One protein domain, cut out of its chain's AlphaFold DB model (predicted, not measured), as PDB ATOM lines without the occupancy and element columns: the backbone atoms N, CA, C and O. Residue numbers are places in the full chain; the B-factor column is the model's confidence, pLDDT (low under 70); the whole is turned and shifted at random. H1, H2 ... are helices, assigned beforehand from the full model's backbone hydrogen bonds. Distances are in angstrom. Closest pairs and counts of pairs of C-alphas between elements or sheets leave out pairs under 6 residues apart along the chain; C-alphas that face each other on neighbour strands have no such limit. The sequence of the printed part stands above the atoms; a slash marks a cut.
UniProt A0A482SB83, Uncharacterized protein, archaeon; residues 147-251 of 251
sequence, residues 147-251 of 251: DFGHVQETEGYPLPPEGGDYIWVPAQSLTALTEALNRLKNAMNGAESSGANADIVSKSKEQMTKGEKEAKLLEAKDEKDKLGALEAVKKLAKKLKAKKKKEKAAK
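AT A GLANCE: This is residues 147 to 251 of the 251 residues of an uncharacterized protein of archaeon (UniProt A0A482SB83). A helical hairpin with very unequal arms: one very long helix, H2, makes the length of the whole, and the much shorter H1 folds back along its first part. Before H1, the unnamed stretch of residues 147 to 171 loops out and back beside H2, and the far end of H2 sticks out with residues 242 to 249. The printed part has 105 residues with two named helices, H1 then H2, and no named strand; the class is all helix. It is extended, with a radius of gyration of the C-alphas of 21.8 A, and a rod spanning 78 by 22 by 15 A.

HOW THE PARTS SIT: In the first stretch, residues 147 to 171, residues 150 to 151 pair with residues 168 to 169, antiparallel. H1, residues 172 to 188, and H2, residues 198 to 249, form a helical hairpin. They touch, and their closest C-alphas, those of Leu 174 and Leu 218, are 6.0 A apart. H2 touches H1 with residues 201 to 219 alone. The two helices run opposite ways at a shallow tilt of 31 degrees. In H1 and H2 every O i to N i+4 pair is within hydrogen-bond range.

IN THESE COORDINATES: The printed part begins at C-alpha 147, at (-13.470, 131.585, 44.561). H1 starts at C-alpha 172, at (-17.258, 133.894, 49.035), and measures 24.3 A from first to last C-alpha. H2 measures 74.4 A and ends at C-alpha 249, at (20.859, 148.266, 63.872).

THE WHOLE: The C-alphas of Gly 195 and Lys 251, the two farthest apart, are 78.6 A apart. Residues 242 to 251, of which 242 to 249 belong to H2, stand free; without them the body spans 64 by 22 by 14 A. The link from H1 to H2 is short, with 9 residues. The printed part has no cut. Its mean pLDDT is 91.3, and residue 251 alone is under 70.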
ATOM      1  N   ASP A 147     -13.749 133.015  44.403       92.88
ATOM      2  CA  ASP A 147     -13.470 131.585  44.561       92.88
ATOM      3  C   ASP A 147     -12.273 131.302  45.479       92.88
ATOM      4  O   ASP A 147     -11.942 130.135  45.705       92.88
ATOM      5  N   PHE A 148     -11.614 132.338  46.006       92.25
ATOM      6  CA  PHE A 148     -10.468 132.217  46.903       92.25
ATOM      7  C   PHE A 148     -10.766 132.825  48.271       92.25
ATOM      8  O   PHE A 148     -11.244 133.956  48.384       92.25
ATOM      9  N   GLY A 149     -10.423 132.089  49.325       92.44
ATOM     10  CA  GLY A 149     -10.326 132.660  50.661       92.44
ATOM     11  C   GLY A 149      -9.045 133.481  50.835       92.44
ATOM     12  O   GLY A 149      -8.115 133.425  50.022       92.44
ATOM     13  N   HIS A 150      -8.977 134.254  51.912       93.06
ATOM     14  CA  HIS A 150      -7.816 135.078  52.231       93.06
ATOM     15  C   HIS A 150      -7.610 135.222  53.739       93.06
ATOM     16  O   HIS A 150      -8.504 135.012  54.557       93.06
ATOM     17  N   VAL A 151      -6.390 135.596  54.124       93.31
ATOM     18  CA  VAL A 151      -6.107 136.011  55.500       93.31
ATOM     19  C   VAL A 151      -6.593 137.444  55.668       93.31
ATOM     20  O   VAL A 151      -6.218 138.304  54.875       93.31
ATOM     21  N   GLN A 152      -7.393 137.701  56.700       92.25
ATOM     22  CA  GLN A 152      -7.910 139.031  56.996       92.25
ATOM     23  C   GLN A 152      -6.758 140.020  57.223       92.25
ATOM     24  O   GLN A 152      -5.873 139.788  58.053       92.25
ATOM     25  N   GLU A 153      -6.778 141.135  56.499       90.12
ATOM     26  CA  GLU A 153      -5.808 142.212  56.674       90.12
ATOM     27  C   GLU A 153      -6.198 143.069  57.886       90.12
ATOM     28  O   GLU A 153      -7.194 143.789  57.866       90.12
ATOM     29  N   THR A 154      -5.425 142.963  58.970       88.19
ATOM     30  CA  THR A 154      -5.608 143.738  60.206       88.19
ATOM     31  C   THR A 154      -4.599 144.883  60.313       88.19
ATOM     32  O   THR A 154      -3.623 144.960  59.559       88.19
ATOM     33  N   GLU A 155      -4.798 145.775  61.287       82.62
ATOM     34  CA  GLU A 155      -3.810 146.802  61.623       82.62
ATOM     35  C   GLU A 155      -2.462 146.140  61.971       82.62
ATOM     36  O   GLU A 155      -2.365 145.322  62.885       82.62
ATOM     37  N   GLY A 156      -1.419 146.442  61.189       80.12
ATOM     38  CA  GLY A 156      -0.097 145.818  61.329       80.12
ATOM     39  C   GLY A 156       0.179 144.618  60.414       80.12
ATOM     40  O   GLY A 156       1.268 144.033  60.514       80.12
ATOM     41  N   TYR A 157      -0.732 144.279  59.490       85.25
ATOM     42  CA  TYR A 157      -0.487 143.301  58.425       85.25
ATOM     43  C   TYR A 157       0.869 143.562  57.730       85.25
ATOM     44  O   TYR A 157       1.233 144.718  57.484       85.25
ATOM     45  N   PRO A 158       1.677 142.526  57.425       86.69
ATOM     46  CA  PRO A 158       1.404 141.084  57.453       86.69
ATOM     47  C   PRO A 158       1.639 140.390  58.804       86.69
ATOM     48  O   PRO A 158       1.793 139.172  58.828       86.69
ATOM     49  N   LEU A 159       1.765 141.109  59.924       86.88
ATOM     50  CA  LEU A 159       1.846 140.465  61.241       86.88
ATOM     51  C   LEU A 159       0.455 139.991  61.694       86.88
ATOM     52  O   LEU A 159      -0.534 140.612  61.310       86.88
ATOM     53  N   PRO A 160       0.365 138.912  62.494       85.38
ATOM     54  CA  PRO A 160      -0.904 138.539  63.100       85.38
ATOM     55  C   PRO A 160      -1.380 139.648  64.058       85.38
ATOM     56  O   PRO A 160      -0.538 140.405  64.562       85.38
ATOM     57  N   PRO A 161      -2.695 139.739  64.321       87.12
ATOM     58  CA  PRO A 161      -3.244 140.667  65.307       87.12
ATOM     59  C   PRO A 161      -2.591 140.474  66.685       87.12
ATOM     60  O   PRO A 161      -2.114 139.384  67.015       87.12
ATOM     61  N   GLU A 162      -2.530 141.543  67.485       80.94
ATOM     62  CA  GLU A 162      -1.836 141.519  68.778       80.94
ATOM     63  C   GLU A 162      -2.353 140.388  69.681       80.94
ATOM     64  O   GLU A 162      -3.530 140.324  70.020       80.94
ATOM     65  N   GLY A 163      -1.452 139.473  70.058       73.38
ATOM     66  CA  GLY A 163      -1.761 138.352  70.951       73.38
ATOM     67  C   GLY A 163      -2.542 137.191  70.325       73.38
ATOM     68  O   GLY A 163      -2.878 136.262  71.057       73.38
ATOM     69  N   GLY A 164      -2.812 137.210  69.014       82.75
ATOM     70  CA  GLY A 164      -3.648 136.210  68.343       82.75
ATOM     71  C   GLY A 164      -3.016 135.516  67.134       82.75
ATOM     72  O   GLY A 164      -1.873 135.773  66.748       82.75
ATOM     73  N   ASP A 165      -3.804 134.627  66.528       87.38
ATOM     74  CA  ASP A 165      -3.510 133.949  65.264       87.38
ATOM     75  C   ASP A 165      -4.076 134.719  64.057       87.38
ATOM     76  O   ASP A 165      -4.915 135.610  64.191       87.38
ATOM     77  N   TYR A 166      -3.620 134.368  62.850       89.81
ATOM     78  CA  TYR A 166      -4.209 134.885  61.612       89.81
ATOM     79  C   TYR A 166      -5.674 134.457  61.480       89.81
ATOM     80  O   TYR A 166      -5.998 133.279  61.640       89.81
ATOM     81  N   ILE A 167      -6.536 135.399  61.102       91.25
ATOM     82  CA  ILE A 167      -7.958 135.147  60.862       91.25
ATOM     83  C   ILE A 167      -8.143 134.773  59.390       91.25
ATOM     84  O   ILE A 167      -7.716 135.507  58.498       91.25
ATOM     85  N   TRP A 168      -8.743 133.612  59.137       94.50
ATOM     86  CA  TRP A 168      -9.058 133.144  57.788       94.50
ATOM     87  C   TRP A 168     -10.474 133.551  57.400       94.50
ATOM     88  O   TRP A 168     -11.413 133.300  58.155       94.50
ATOM     89  N   VAL A 169     -10.610 134.137  56.216       94.62
ATOM     90  CA  VAL A 169     -11.885 134.436  55.571       94.62
ATOM     91  C   VAL A 169     -12.054 133.434  54.424       94.62
ATOM     92  O   VAL A 169     -11.256 133.490  53.485       94.62
ATOM     93  N   PRO A 170     -13.035 132.512  54.492       94.88
ATOM     94  CA  PRO A 170     -13.285 131.546  53.423       94.88
ATOM     95  C   PRO A 170     -13.645 132.212  52.092       94.88
ATOM     96  O   PRO A 170     -14.034 133.383  52.051       94.88
ATOM     97  N   ALA A 171     -13.560 131.448  51.003       94.88
ATOM     98  CA  ALA A 171     -14.054 131.876  49.697       94.88
ATOM     99  C   ALA A 171     -15.535 132.297  49.760       94.88
ATOM    100  O   ALA A 171     -16.369 131.617  50.368       94.88
ATOM    101  N   GLN A 172     -15.882 133.389  49.076       95.38
ATOM    102  CA  GLN A 172     -17.258 133.894  49.035       95.38
ATOM    103  C   GLN A 172     -18.212 132.877  48.400       95.38
ATOM    104  O   GLN A 172     -19.337 132.723  48.871       95.38
ATOM    105  N   SER A 173     -17.759 132.145  47.374       94.00
ATOM    106  CA  SER A 173     -18.566 131.101  46.733       94.00
ATOM    107  C   SER A 173     -18.874 129.926  47.668       94.00
ATOM    108  O   SER A 173     -19.989 129.401  47.634       94.00
ATOM    109  N   LEU A 174     -17.946 129.567  48.566       94.75
ATOM    110  CA  LEU A 174     -18.188 128.579  49.620       94.75
ATOM    111  C   LEU A 174     -19.208 129.105  50.637       94.75
ATOM    112  O   LEU A 174     -20.203 128.435  50.897       94.75
ATOM    113  N   THR A 175     -19.010 130.319  51.163       95.50
ATOM    114  CA  THR A 175     -19.945 130.924  52.128       95.50
ATOM    115  C   THR A 175     -21.363 131.024  51.563       95.50
ATOM    116  O   THR A 175     -22.310 130.581  52.215       95.50
ATOM    117  N   ALA A 176     -21.516 131.519  50.332       95.62
ATOM    118  CA  ALA A 176     -22.815 131.653  49.676       95.62
ATOM    119  C   ALA A 176     -23.522 130.299  49.496       95.62
ATOM    120  O   ALA A 176     -24.729 130.188  49.725       95.62
ATOM    121  N   LEU A 177     -22.785 129.247  49.116       96.06
ATOM    122  CA  LEU A 177     -23.350 127.904  48.991       96.06
ATOM    123  C   LEU A 177     -23.790 127.344  50.348       96.06
ATOM    124  O   LEU A 177     -24.881 126.783  50.454       96.06
ATOM    125  N   THR A 178     -22.969 127.505  51.388       96.00
ATOM    126  CA  THR A 178     -23.298 127.058  52.748       96.00
ATOM    127  C   THR A 178     -24.555 127.755  53.275       96.00
ATOM    128  O   THR A 178     -25.425 127.108  53.862       96.00
ATOM    129  N   GLU A 179     -24.702 129.058  53.034       96.25
ATOM    130  CA  GLU A 179     -25.907 129.811  53.392       96.25
ATOM    131  C   GLU A 179     -27.146 129.324  52.626       96.25
ATOM    132  O   GLU A 179     -28.197 129.098  53.235       96.25
ATOM    133  N   ALA A 180     -27.022 129.094  51.314       96.38
ATOM    134  CA  ALA A 180     -28.109 128.565  50.491       96.38
ATOM    135  C   ALA A 180     -28.553 127.161  50.941       96.38
ATOM    136  O   ALA A 180     -29.752 126.903  51.066       96.38
ATOM    137  N   LEU A 181     -27.602 126.279  51.267       96.69
ATOM    138  CA  LEU A 181     -27.870 124.951  51.830       96.69
ATOM    139  C   LEU A 181     -28.616 125.036  53.162       96.69
ATOM    140  O   LEU A 181     -29.629 124.361  53.342       96.69
ATOM    141  N   ASN A 182     -28.157 125.890  54.079       96.12
ATOM    142  CA  ASN A 182     -28.814 126.084  55.370       96.12
ATOM    143  C   ASN A 182     -30.239 126.615  55.204       96.12
ATOM    144  O   ASN A 182     -31.162 126.153  55.877       96.12
ATOM    145  N   ARG A 183     -30.445 127.549  54.273       95.69
ATOM    146  CA  ARG A 183     -31.774 128.073  53.971       95.69
ATOM    147  C   ARG A 183     -32.698 126.998  53.404       95.69
ATOM    148  O   ARG A 183     -33.828 126.884  53.874       95.69
ATOM    149  N   LEU A 184     -32.226 126.203  52.444       96.12
ATOM    150  CA  LEU A 184     -33.011 125.112  51.865       96.12
ATOM    151  C   LEU A 184     -33.344 124.049  52.919       96.12
ATOM    152  O   LEU A 184     -34.495 123.635  53.034       96.12
ATOM    153  N   LYS A 185     -32.377 123.685  53.766       95.62
ATOM    154  CA  LYS A 185     -32.574 122.755  54.884       95.62
ATOM    155  C   LYS A 185     -33.629 123.249  55.874       95.62
ATOM    156  O   LYS A 185     -34.490 122.477  56.289       95.62
ATOM    157  N   ASN A 186     -33.593 124.534  56.224       94.25
ATOM    158  CA  ASN A 186     -34.597 125.144  57.094       94.25
ATOM    159  C   ASN A 186     -35.981 125.163  56.436       94.25
ATOM    160  O   ASN A 186     -36.965 124.849  57.099       94.25
ATOM    161  N   ALA A 187     -36.060 125.471  55.139       93.81
ATOM    162  CA  ALA A 187     -37.315 125.465  54.386       93.81
ATOM    163  C   ALA A 187     -37.941 124.063  54.276       93.81
ATOM    164  O   ALA A 187     -39.162 123.926  54.265       93.81
ATOM    165  N   MET A 188     -37.114 123.018  54.232       93.94
ATOM    166  CA  MET A 188     -37.571 121.628  54.201       93.94
ATOM    167  C   MET A 188     -38.017 121.098  55.572       93.94
ATOM    168  O   MET A 188     -38.669 120.052  55.642       93.94
ATOM    169  N   ASN A 189     -37.673 121.779  56.668       93.12
ATOM    170  CA  ASN A 189     -37.970 121.298  58.011       93.12
ATOM    171  C   ASN A 189     -39.489 121.215  58.243       93.12
ATOM    172  O   ASN A 189     -40.197 122.220  58.235       93.12
ATOM    173  N   GLY A 190     -40.000 119.999  58.444       85.62
ATOM    174  CA  GLY A 190     -41.429 119.749  58.636       85.62
ATOM    175  C   GLY A 190     -42.287 119.872  57.370       85.62
ATOM    176  O   GLY A 190     -43.512 119.792  57.488       85.62
ATOM    177  N   ALA A 191     -41.691 120.029  56.180       91.00
ATOM    178  CA  ALA A 191     -42.421 120.121  54.912       91.00
ATOM    179  C   ALA A 191     -43.210 118.832  54.615       91.00
ATOM    180  O   ALA A 191     -44.410 118.882  54.350       91.00
ATOM    181  N   GLU A 192     -42.573 117.665  54.766       87.88
ATOM    182  CA  GLU A 192     -43.214 116.358  54.546       87.88
ATOM    183  C   GLU A 192     -44.377 116.117  55.511       87.88
ATOM    184  O   GLU A 192     -45.473 115.745  55.100       87.88
ATOM    185  N   SER A 193     -44.173 116.409  56.799       90.06
ATOM    186  CA  SER A 193     -45.215 116.279  57.824       90.06
ATOM    187  C   SER A 193     -46.377 117.255  57.628       90.06
ATOM    188  O   SER A 193     -47.425 117.087  58.246       90.06
ATOM    189  N   SER A 194     -46.191 118.290  56.807       90.25
ATOM    190  CA  SER A 194     -47.224 119.274  56.471       90.25
ATOM    191  C   SER A 194     -47.936 118.949  55.157       90.25
ATOM    192  O   SER A 194     -48.795 119.716  54.733       90.25
ATOM    193  N   GLY A 195     -47.596 117.827  54.512       92.50
ATOM    194  CA  GLY A 195     -48.184 117.418  53.239       92.50
ATOM    195  C   GLY A 195     -47.749 118.289  52.061       92.50
ATOM    196  O   GLY A 195     -48.538 118.470  51.136       92.50
ATOM    197  N   ALA A 196     -46.544 118.870  52.121       94.69
ATOM    198  CA  ALA A 196     -45.994 119.653  51.019       94.69
ATOM    199  C   ALA A 196     -45.896 118.816  49.735       94.69
ATOM    200  O   ALA A 196     -45.681 117.602  49.781       94.69
ATOM    201  N   ASN A 197     -46.030 119.482  48.592       95.19
ATOM    202  CA  ASN A 197     -45.977 118.872  47.275       95.19
ATOM    203  C   ASN A 197     -44.703 118.016  47.091       95.19
ATOM    204  O   ASN A 197     -43.580 118.438  47.379       95.19
ATOM    205  N   ALA A 198     -44.885 116.783  46.616       95.38
ATOM    206  CA  ALA A 198     -43.805 115.805  46.519       95.38
ATOM    207  C   ALA A 198     -42.708 116.223  45.526       95.38
ATOM    208  O   ALA A 198     -41.531 115.947  45.767       95.38
ATOM    209  N   ASP A 199     -43.063 116.937  44.455       95.75
ATOM    210  CA  ASP A 199     -42.116 117.354  43.423       95.75
ATOM    211  C   ASP A 199     -41.174 118.438  43.942       95.75
ATOM    212  O   ASP A 199     -39.966 118.371  43.707       95.75
ATOM    213  N   ILE A 200     -41.692 119.429  44.684       95.75
ATOM    214  CA  ILE A 200     -40.838 120.467  45.280       95.75
ATOM    215  C   ILE A 200     -39.946 119.884  46.378       95.75
ATOM    216  O   ILE A 200     -38.775 120.259  46.474       95.75
ATOM    217  N   VAL A 201     -40.446 118.914  47.150       96.06
ATOM    218  CA  VAL A 201     -39.642 118.194  48.146       96.06
ATOM    219  C   VAL A 201     -38.536 117.383  47.464       96.06
ATOM    220  O   VAL A 201     -37.388 117.455  47.903       96.06
ATOM    221  N   SER A 202     -38.838 116.657  46.381       96.19
ATOM    222  CA  SER A 202     -37.836 115.879  45.633       96.19
ATOM    223  C   SER A 202     -36.755 116.782  45.046       96.19
ATOM    224  O   SER A 202     -35.572 116.574  45.315       96.19
ATOM    225  N   LYS A 203     -37.152 117.853  44.345       96.00
ATOM    226  CA  LYS A 203     -36.218 118.848  43.793       96.00
ATOM    227  C   LYS A 203     -35.334 119.462  44.878       96.00
ATOM    228  O   LYS A 203     -34.132 119.616  44.682       96.00
ATOM    229  N   SER A 204     -35.911 119.764  46.042       96.31
ATOM    230  CA  SER A 204     -35.167 120.297  47.189       96.31
ATOM    231  C   SER A 204     -34.155 119.287  47.741       96.31
ATOM    232  O   SER A 204     -33.005 119.648  47.979       96.31
ATOM    233  N   LYS A 205     -34.524 118.006  47.875       96.31
ATOM    234  CA  LYS A 205     -33.602 116.933  48.301       96.31
ATOM    235  C   LYS A 205     -32.455 116.716  47.320       96.31
ATOM    236  O   LYS A 205     -31.309 116.550  47.741       96.31
ATOM    237  N   GLU A 206     -32.758 116.704  46.026       97.00
ATOM    238  CA  GLU A 206     -31.765 116.556  44.960       97.00
ATOM    239  C   GLU A 206     -30.773 117.718  44.979       97.00
ATOM    240  O   GLU A 206     -29.560 117.493  45.021       97.00
ATOM    241  N   GLN A 207     -31.280 118.953  45.040       97.19
ATOM    242  CA  GLN A 207     -30.445 120.149  45.093       97.19
ATOM    243  C   GLN A 207     -29.609 120.209  46.377       97.19
ATOM    244  O   GLN A 207     -28.434 120.562  46.314       97.19
ATOM    245  N   MET A 208     -30.165 119.804  47.523       95.69
ATOM    246  CA  MET A 208     -29.429 119.717  48.786       95.69
ATOM    247  C   MET A 208     -28.300 118.683  48.701       95.69
ATOM    248  O   MET A 208     -27.157 118.999  49.009       95.69
ATOM    249  N   THR A 209     -28.579 117.481  48.187       96.56
ATOM    250  CA  THR A 209     -27.567 116.421  48.020       96.56
ATOM    251  C   THR A 209     -26.450 116.851  47.069       96.56
ATOM    252  O   THR A 209     -25.275 116.554  47.298       96.56
ATOM    253  N   LYS A 210     -26.808 117.535  45.978       96.12
ATOM    254  CA  LYS A 210     -25.845 118.103  45.036       96.12
ATOM    255  C   LYS A 210     -24.994 119.171  45.722       96.12
ATOM    256  O   LYS A 210     -23.777 119.024  45.761       96.12
ATOM    257  N   GLY A 211     -25.627 120.175  46.326       95.94
ATOM    258  CA  GLY A 211     -24.939 121.268  47.007       95.94
ATOM    259  C   GLY A 211     -24.027 120.787  48.138       95.94
ATOM    260  O   GLY A 211     -22.916 121.279  48.259       95.94
ATOM    261  N   GLU A 212     -24.419 119.776  48.920       96.38
ATOM    262  CA  GLU A 212     -23.570 119.193  49.974       96.38
ATOM    263  C   GLU A 212     -22.296 118.540  49.419       96.38
ATOM    264  O   GLU A 212     -21.230 118.629  50.032       96.38
ATOM    265  N   LYS A 213     -22.380 117.872  48.261       96.12
ATOM    266  CA  LYS A 213     -21.194 117.314  47.593       96.12
ATOM    267  C   LYS A 213     -20.286 118.425  47.085       96.12
ATOM    268  O   LYS A 213     -19.072 118.338  47.246       96.12
ATOM    269  N   GLU A 214     -20.872 119.454  46.489       95.62
ATOM    270  CA  GLU A 214     -20.139 120.600  45.961       95.62
ATOM    271  C   GLU A 214     -19.468 121.415  47.080       95.62
ATOM    272  O   GLU A 214     -18.298 121.773  46.953       95.62
ATOM    273  N   ALA A 215     -20.149 121.608  48.213       95.62
ATOM    274  CA  ALA A 215     -19.611 122.267  49.399       95.62
ATOM    275  C   ALA A 215     -18.373 121.542  49.933       95.62
ATOM    276  O   ALA A 215     -17.352 122.183  50.138       95.62
ATOM    277  N   LYS A 216     -18.401 120.206  50.043       95.81
ATOM    278  CA  LYS A 216     -17.229 119.419  50.473       95.81
ATOM    279  C   LYS A 216     -16.018 119.594  49.555       95.81
ATOM    280  O   LYS A 216     -14.882 119.613  50.020       95.81
ATOM    281  N   LEU A 217     -16.247 119.699  48.244       95.44
ATOM    282  CA  LEU A 217     -15.170 119.956  47.286       95.44
ATOM    283  C   LEU A 217     -14.597 121.367  47.469       95.44
ATOM    284  O   LEU A 217     -13.377 121.537  47.450       95.44
ATOM    285  N   LEU A 218     -15.462 122.363  47.668       94.44
ATOM    286  CA  LEU A 218     -15.044 123.737  47.937       94.44
ATOM    287  C   LEU A 218     -14.330 123.881  49.285       94.44
ATOM    288  O   LEU A 218     -13.328 124.578  49.339       94.44
ATOM    289  N   GLU A 219     -14.769 123.189  50.336       95.12
ATOM    290  CA  GLU A 219     -14.104 123.150  51.646       95.12
ATOM    291  C   GLU A 219     -12.678 122.601  51.526       95.12
ATOM    292  O   GLU A 219     -11.731 123.224  52.001       95.12
ATOM    293  N   ALA A 220     -12.491 121.484  50.813       94.62
ATOM    294  CA  ALA A 220     -11.163 120.917  50.587       94.62
ATOM    295  C   ALA A 220     -10.245 121.865  49.788       94.62
ATOM    296  O   ALA A 220      -9.040 121.947  50.050       94.62
ATOM    297  N   LYS A 221     -10.803 122.601  48.815       93.94
ATOM    298  CA  LYS A 221     -10.068 123.653  48.096       93.94
ATOM    299  C   LYS A 221      -9.720 124.818  49.029       93.94
ATOM    300  O   LYS A 221      -8.573 125.254  49.028       93.94
ATOM    301  N   ASP A 222     -10.672 125.293  49.826       93.88
ATOM    302  CA  ASP A 222     -10.504 126.420  50.749       93.88
ATOM    303  C   ASP A 222      -9.434 126.123  51.812       93.88
ATOM    304  O   ASP A 222      -8.582 126.964  52.091       93.88
ATOM    305  N   GLU A 223      -9.371 124.890  52.325       94.25
ATOM    306  CA  GLU A 223      -8.293 124.447  53.217       94.25
ATOM    307  C   GLU A 223      -6.914 124.486  52.543       94.25
ATOM    308  O   GLU A 223      -5.928 124.921  53.152       94.25
ATOM    309  N   LYS A 224      -6.826 124.071  51.274       92.81
ATOM    310  CA  LYS A 224      -5.585 124.148  50.492       92.81
ATOM    311  C   LYS A 224      -5.163 125.603  50.266       92.81
ATOM    312  O   LYS A 224      -3.986 125.931  50.453       92.81
ATOM    313  N   ASP A 225      -6.111 126.472  49.922       91.94
ATOM    314  CA  ASP A 225      -5.881 127.907  49.736       91.94
ATOM    315  C   ASP A 225      -5.427 128.566  51.046       91.94
ATOM    316  O   ASP A 225      -4.454 129.325  51.058       91.94
ATOM    317  N   LYS A 226      -6.044 128.196  52.174       94.19
ATOM    318  CA  LYS A 226      -5.665 128.645  53.519       94.19
ATOM    319  C   LYS A 226      -4.219 128.319  53.851       94.19
ATOM    320  O   LYS A 226      -3.487 129.189  54.327       94.19
ATOM    321  N   LEU A 227      -3.784 127.084  53.601       93.25
ATOM    322  CA  LEU A 227      -2.396 126.681  53.837       93.25
ATOM    323  C   LEU A 227      -1.427 127.515  52.987       93.25
ATOM    324  O   LEU A 227      -0.465 128.070  53.528       93.25
ATOM    325  N   GLY A 228      -1.715 127.680  51.692       91.25
ATOM    326  CA  GLY A 228      -0.895 128.487  50.782       91.25
ATOM    327  C   GLY A 228      -0.818 129.964  51.184       91.25
ATOM    328  O   GLY A 228       0.272 130.546  51.241       91.25
ATOM    329  N   ALA A 229      -1.956 130.565  51.537       92.75
ATOM    330  CA  ALA A 229      -2.036 131.950  51.984       92.75
ATOM    331  C   ALA A 229      -1.272 132.163  53.299       92.75
ATOM    332  O   ALA A 229      -0.452 133.077  53.399       92.75
ATOM    333  N   LEU A 230      -1.451 131.288  54.294       91.88
ATOM    334  CA  LEU A 230      -0.732 131.381  55.566       91.88
ATOM    335  C   LEU A 230       0.786 131.263  55.382       91.88
ATOM    336  O   LEU A 230       1.543 131.968  56.056       91.88
ATOM    337  N   GLU A 231       1.259 130.410  54.474       92.56
ATOM    338  CA  GLU A 231       2.682 130.343  54.136       92.56
ATOM    339  C   GLU A 231       3.198 131.637  53.498       92.56
ATOM    340  O   GLU A 231       4.278 132.120  53.864       92.56
ATOM    341  N   ALA A 232       2.434 132.219  52.570       92.38
ATOM    342  CA  ALA A 232       2.776 133.482  51.923       92.38
ATOM    343  C   ALA A 232       2.849 134.632  52.942       92.38
ATOM    344  O   ALA A 232       3.867 135.330  53.013       92.38
ATOM    345  N   VAL A 233       1.838 134.767  53.806       92.50
ATOM    346  CA  VAL A 233       1.797 135.800  54.852       92.50
ATOM    347  C   VAL A 233       2.930 135.605  55.863       92.50
ATOM    348  O   VAL A 233       3.647 136.557  56.179       92.50
ATOM    349  N   LYS A 234       3.222 134.367  56.293       90.69
ATOM    350  CA  LYS A 234       4.379 134.072  57.165       90.69
ATOM    351  C   LYS A 234       5.712 134.474  56.522       90.69
ATOM    352  O   LYS A 234       6.599 134.975  57.223       90.69
ATOM    353  N   LYS A 235       5.884 134.282  55.208       92.12
ATOM    354  CA  LYS A 235       7.080 134.741  54.475       92.12
ATOM    355  C   LYS A 235       7.166 136.273  54.454       92.12
ATOM    356  O   LYS A 235       8.249 136.811  54.695       92.12
ATOM    357  N   LEU A 236       6.054 136.975  54.231       91.62
ATOM    358  CA  LEU A 236       5.994 138.443  54.261       91.62
ATOM    359  C   LEU A 236       6.285 139.007  55.661       91.62
ATOM    360  O   LEU A 236       7.136 139.888  55.802       91.62
ATOM    361  N   ALA A 237       5.690 138.435  56.709       90.38
ATOM    362  CA  ALA A 237       5.962 138.785  58.103       90.38
ATOM    363  C   ALA A 237       7.447 138.632  58.469       90.38
ATOM    364  O   ALA A 237       8.033 139.520  59.096       90.38
ATOM    365  N   LYS A 238       8.092 137.532  58.049       90.44
ATOM    366  CA  LYS A 238       9.537 137.326  58.253       90.44
ATOM    367  C   LYS A 238      10.368 138.409  57.559       90.44
ATOM    368  O   LYS A 238      11.280 138.955  58.183       90.44
ATOM    369  N   LYS A 239      10.037 138.758  56.309       91.75
ATOM    370  CA  LYS A 239      10.710 139.840  55.567       91.75
ATOM    371  C   LYS A 239      10.554 141.191  56.272       91.75
ATOM    372  O   LYS A 239      11.546 141.900  56.437       91.75
ATOM    373  N   LEU A 240       9.355 141.518  56.761       90.19
ATOM    374  CA  LEU A 240       9.100 142.763  57.493       90.19
ATOM    375  C   LEU A 240       9.892 142.831  58.810       90.19
ATOM    376  O   LEU A 240      10.538 143.841  59.088       90.19
ATOM    377  N   LYS A 241       9.897 141.750  59.604       89.12
ATOM    378  CA  LYS A 241      10.680 141.673  60.852       89.12
ATOM    379  C   LYS A 241      12.182 141.827  60.591       89.12
ATOM    380  O   LYS A 241      12.854 142.561  61.315       89.12
ATOM    381  N   ALA A 242      12.706 141.185  59.544       89.38
ATOM    382  CA  ALA A 242      14.111 141.310  59.154       89.38
ATOM    383  C   ALA A 242      14.473 142.746  58.735       89.38
ATOM    384  O   ALA A 242      15.522 143.248  59.138       89.38
ATOM    385  N   LYS A 243      13.592 143.426  57.984       89.44
ATOM    386  CA  LYS A 243      13.770 144.834  57.596       89.44
ATOM    387  C   LYS A 243      13.805 145.756  58.821       89.44
ATOM    388  O   LYS A 243      14.783 146.477  58.997       89.44
ATOM    389  N   LYS A 244      12.827 145.632  59.731       86.44
ATOM    390  CA  LYS A 244      12.782 146.404  60.988       86.44
ATOM    391  C   LYS A 244      14.023 146.178  61.865       86.44
ATOM    392  O   LYS A 244      14.509 147.116  62.490       86.44
ATOM    393  N   LYS A 245      14.562 144.950  61.918       85.56
ATOM    394  CA  LYS A 245      15.795 144.646  62.671       85.56
ATOM    395  C   LYS A 245      17.024 145.337  62.069       85.56
ATOM    396  O   LYS A 245      17.838 145.854  62.826       85.56
ATOM    397  N   LYS A 246      17.151 145.370  60.737       84.44
ATOM    398  CA  LYS A 246      18.248 146.078  60.051       84.44
ATOM    399  C   LYS A 246      18.175 147.590  60.262       84.44
ATOM    400  O   LYS A 246      19.189 148.196  60.576       84.44
ATOM    401  N   GLU A 247      16.986 148.179  60.156       81.75
ATOM    402  CA  GLU A 247      16.782 149.619  60.383       81.75
ATOM    403  C   GLU A 247      17.116 150.041  61.821       81.75
ATOM    404  O   GLU A 247      17.680 151.111  62.024       81.75
ATOM    405  N   LYS A 248      16.820 149.196  62.817       77.94
ATOM    406  CA  LYS A 248      17.206 149.443  64.217       77.94
ATOM    407  C   LYS A 248      18.706 149.298  64.482       77.94
ATOM    408  O   LYS A 248      19.187 149.915  65.413       77.94
ATOM    409  N   ALA A 249      19.414 148.468  63.718       74.12
ATOM    410  CA  ALA A 249      20.859 148.266  63.872       74.12
ATOM    411  C   ALA A 249      21.703 149.319  63.129       74.12
ATOM    412  O   ALA A 249      22.905 149.399  63.355       74.12
ATOM    413  N   ALA A 250      21.090 150.082  62.220       70.00
ATOM    414  CA  ALA A 250      21.730 151.161  61.466       70.00
ATOM    415  C   ALA A 250      21.506 152.557  62.085       70.00
ATOM    416  O   ALA A 250      21.979 153.546  61.527       70.00
ATOM    417  N   LYS A 251      20.763 152.634  63.194       56.41
ATOM    418  CA  LYS A 251      20.588 153.821  64.039       56.41
ATOM    419  C   LYS A 251      21.387 153.643  65.320       56.41
ATOM    420  O   LYS A 251      21.868 154.675  65.826       56.41
TER     421      LYS A 251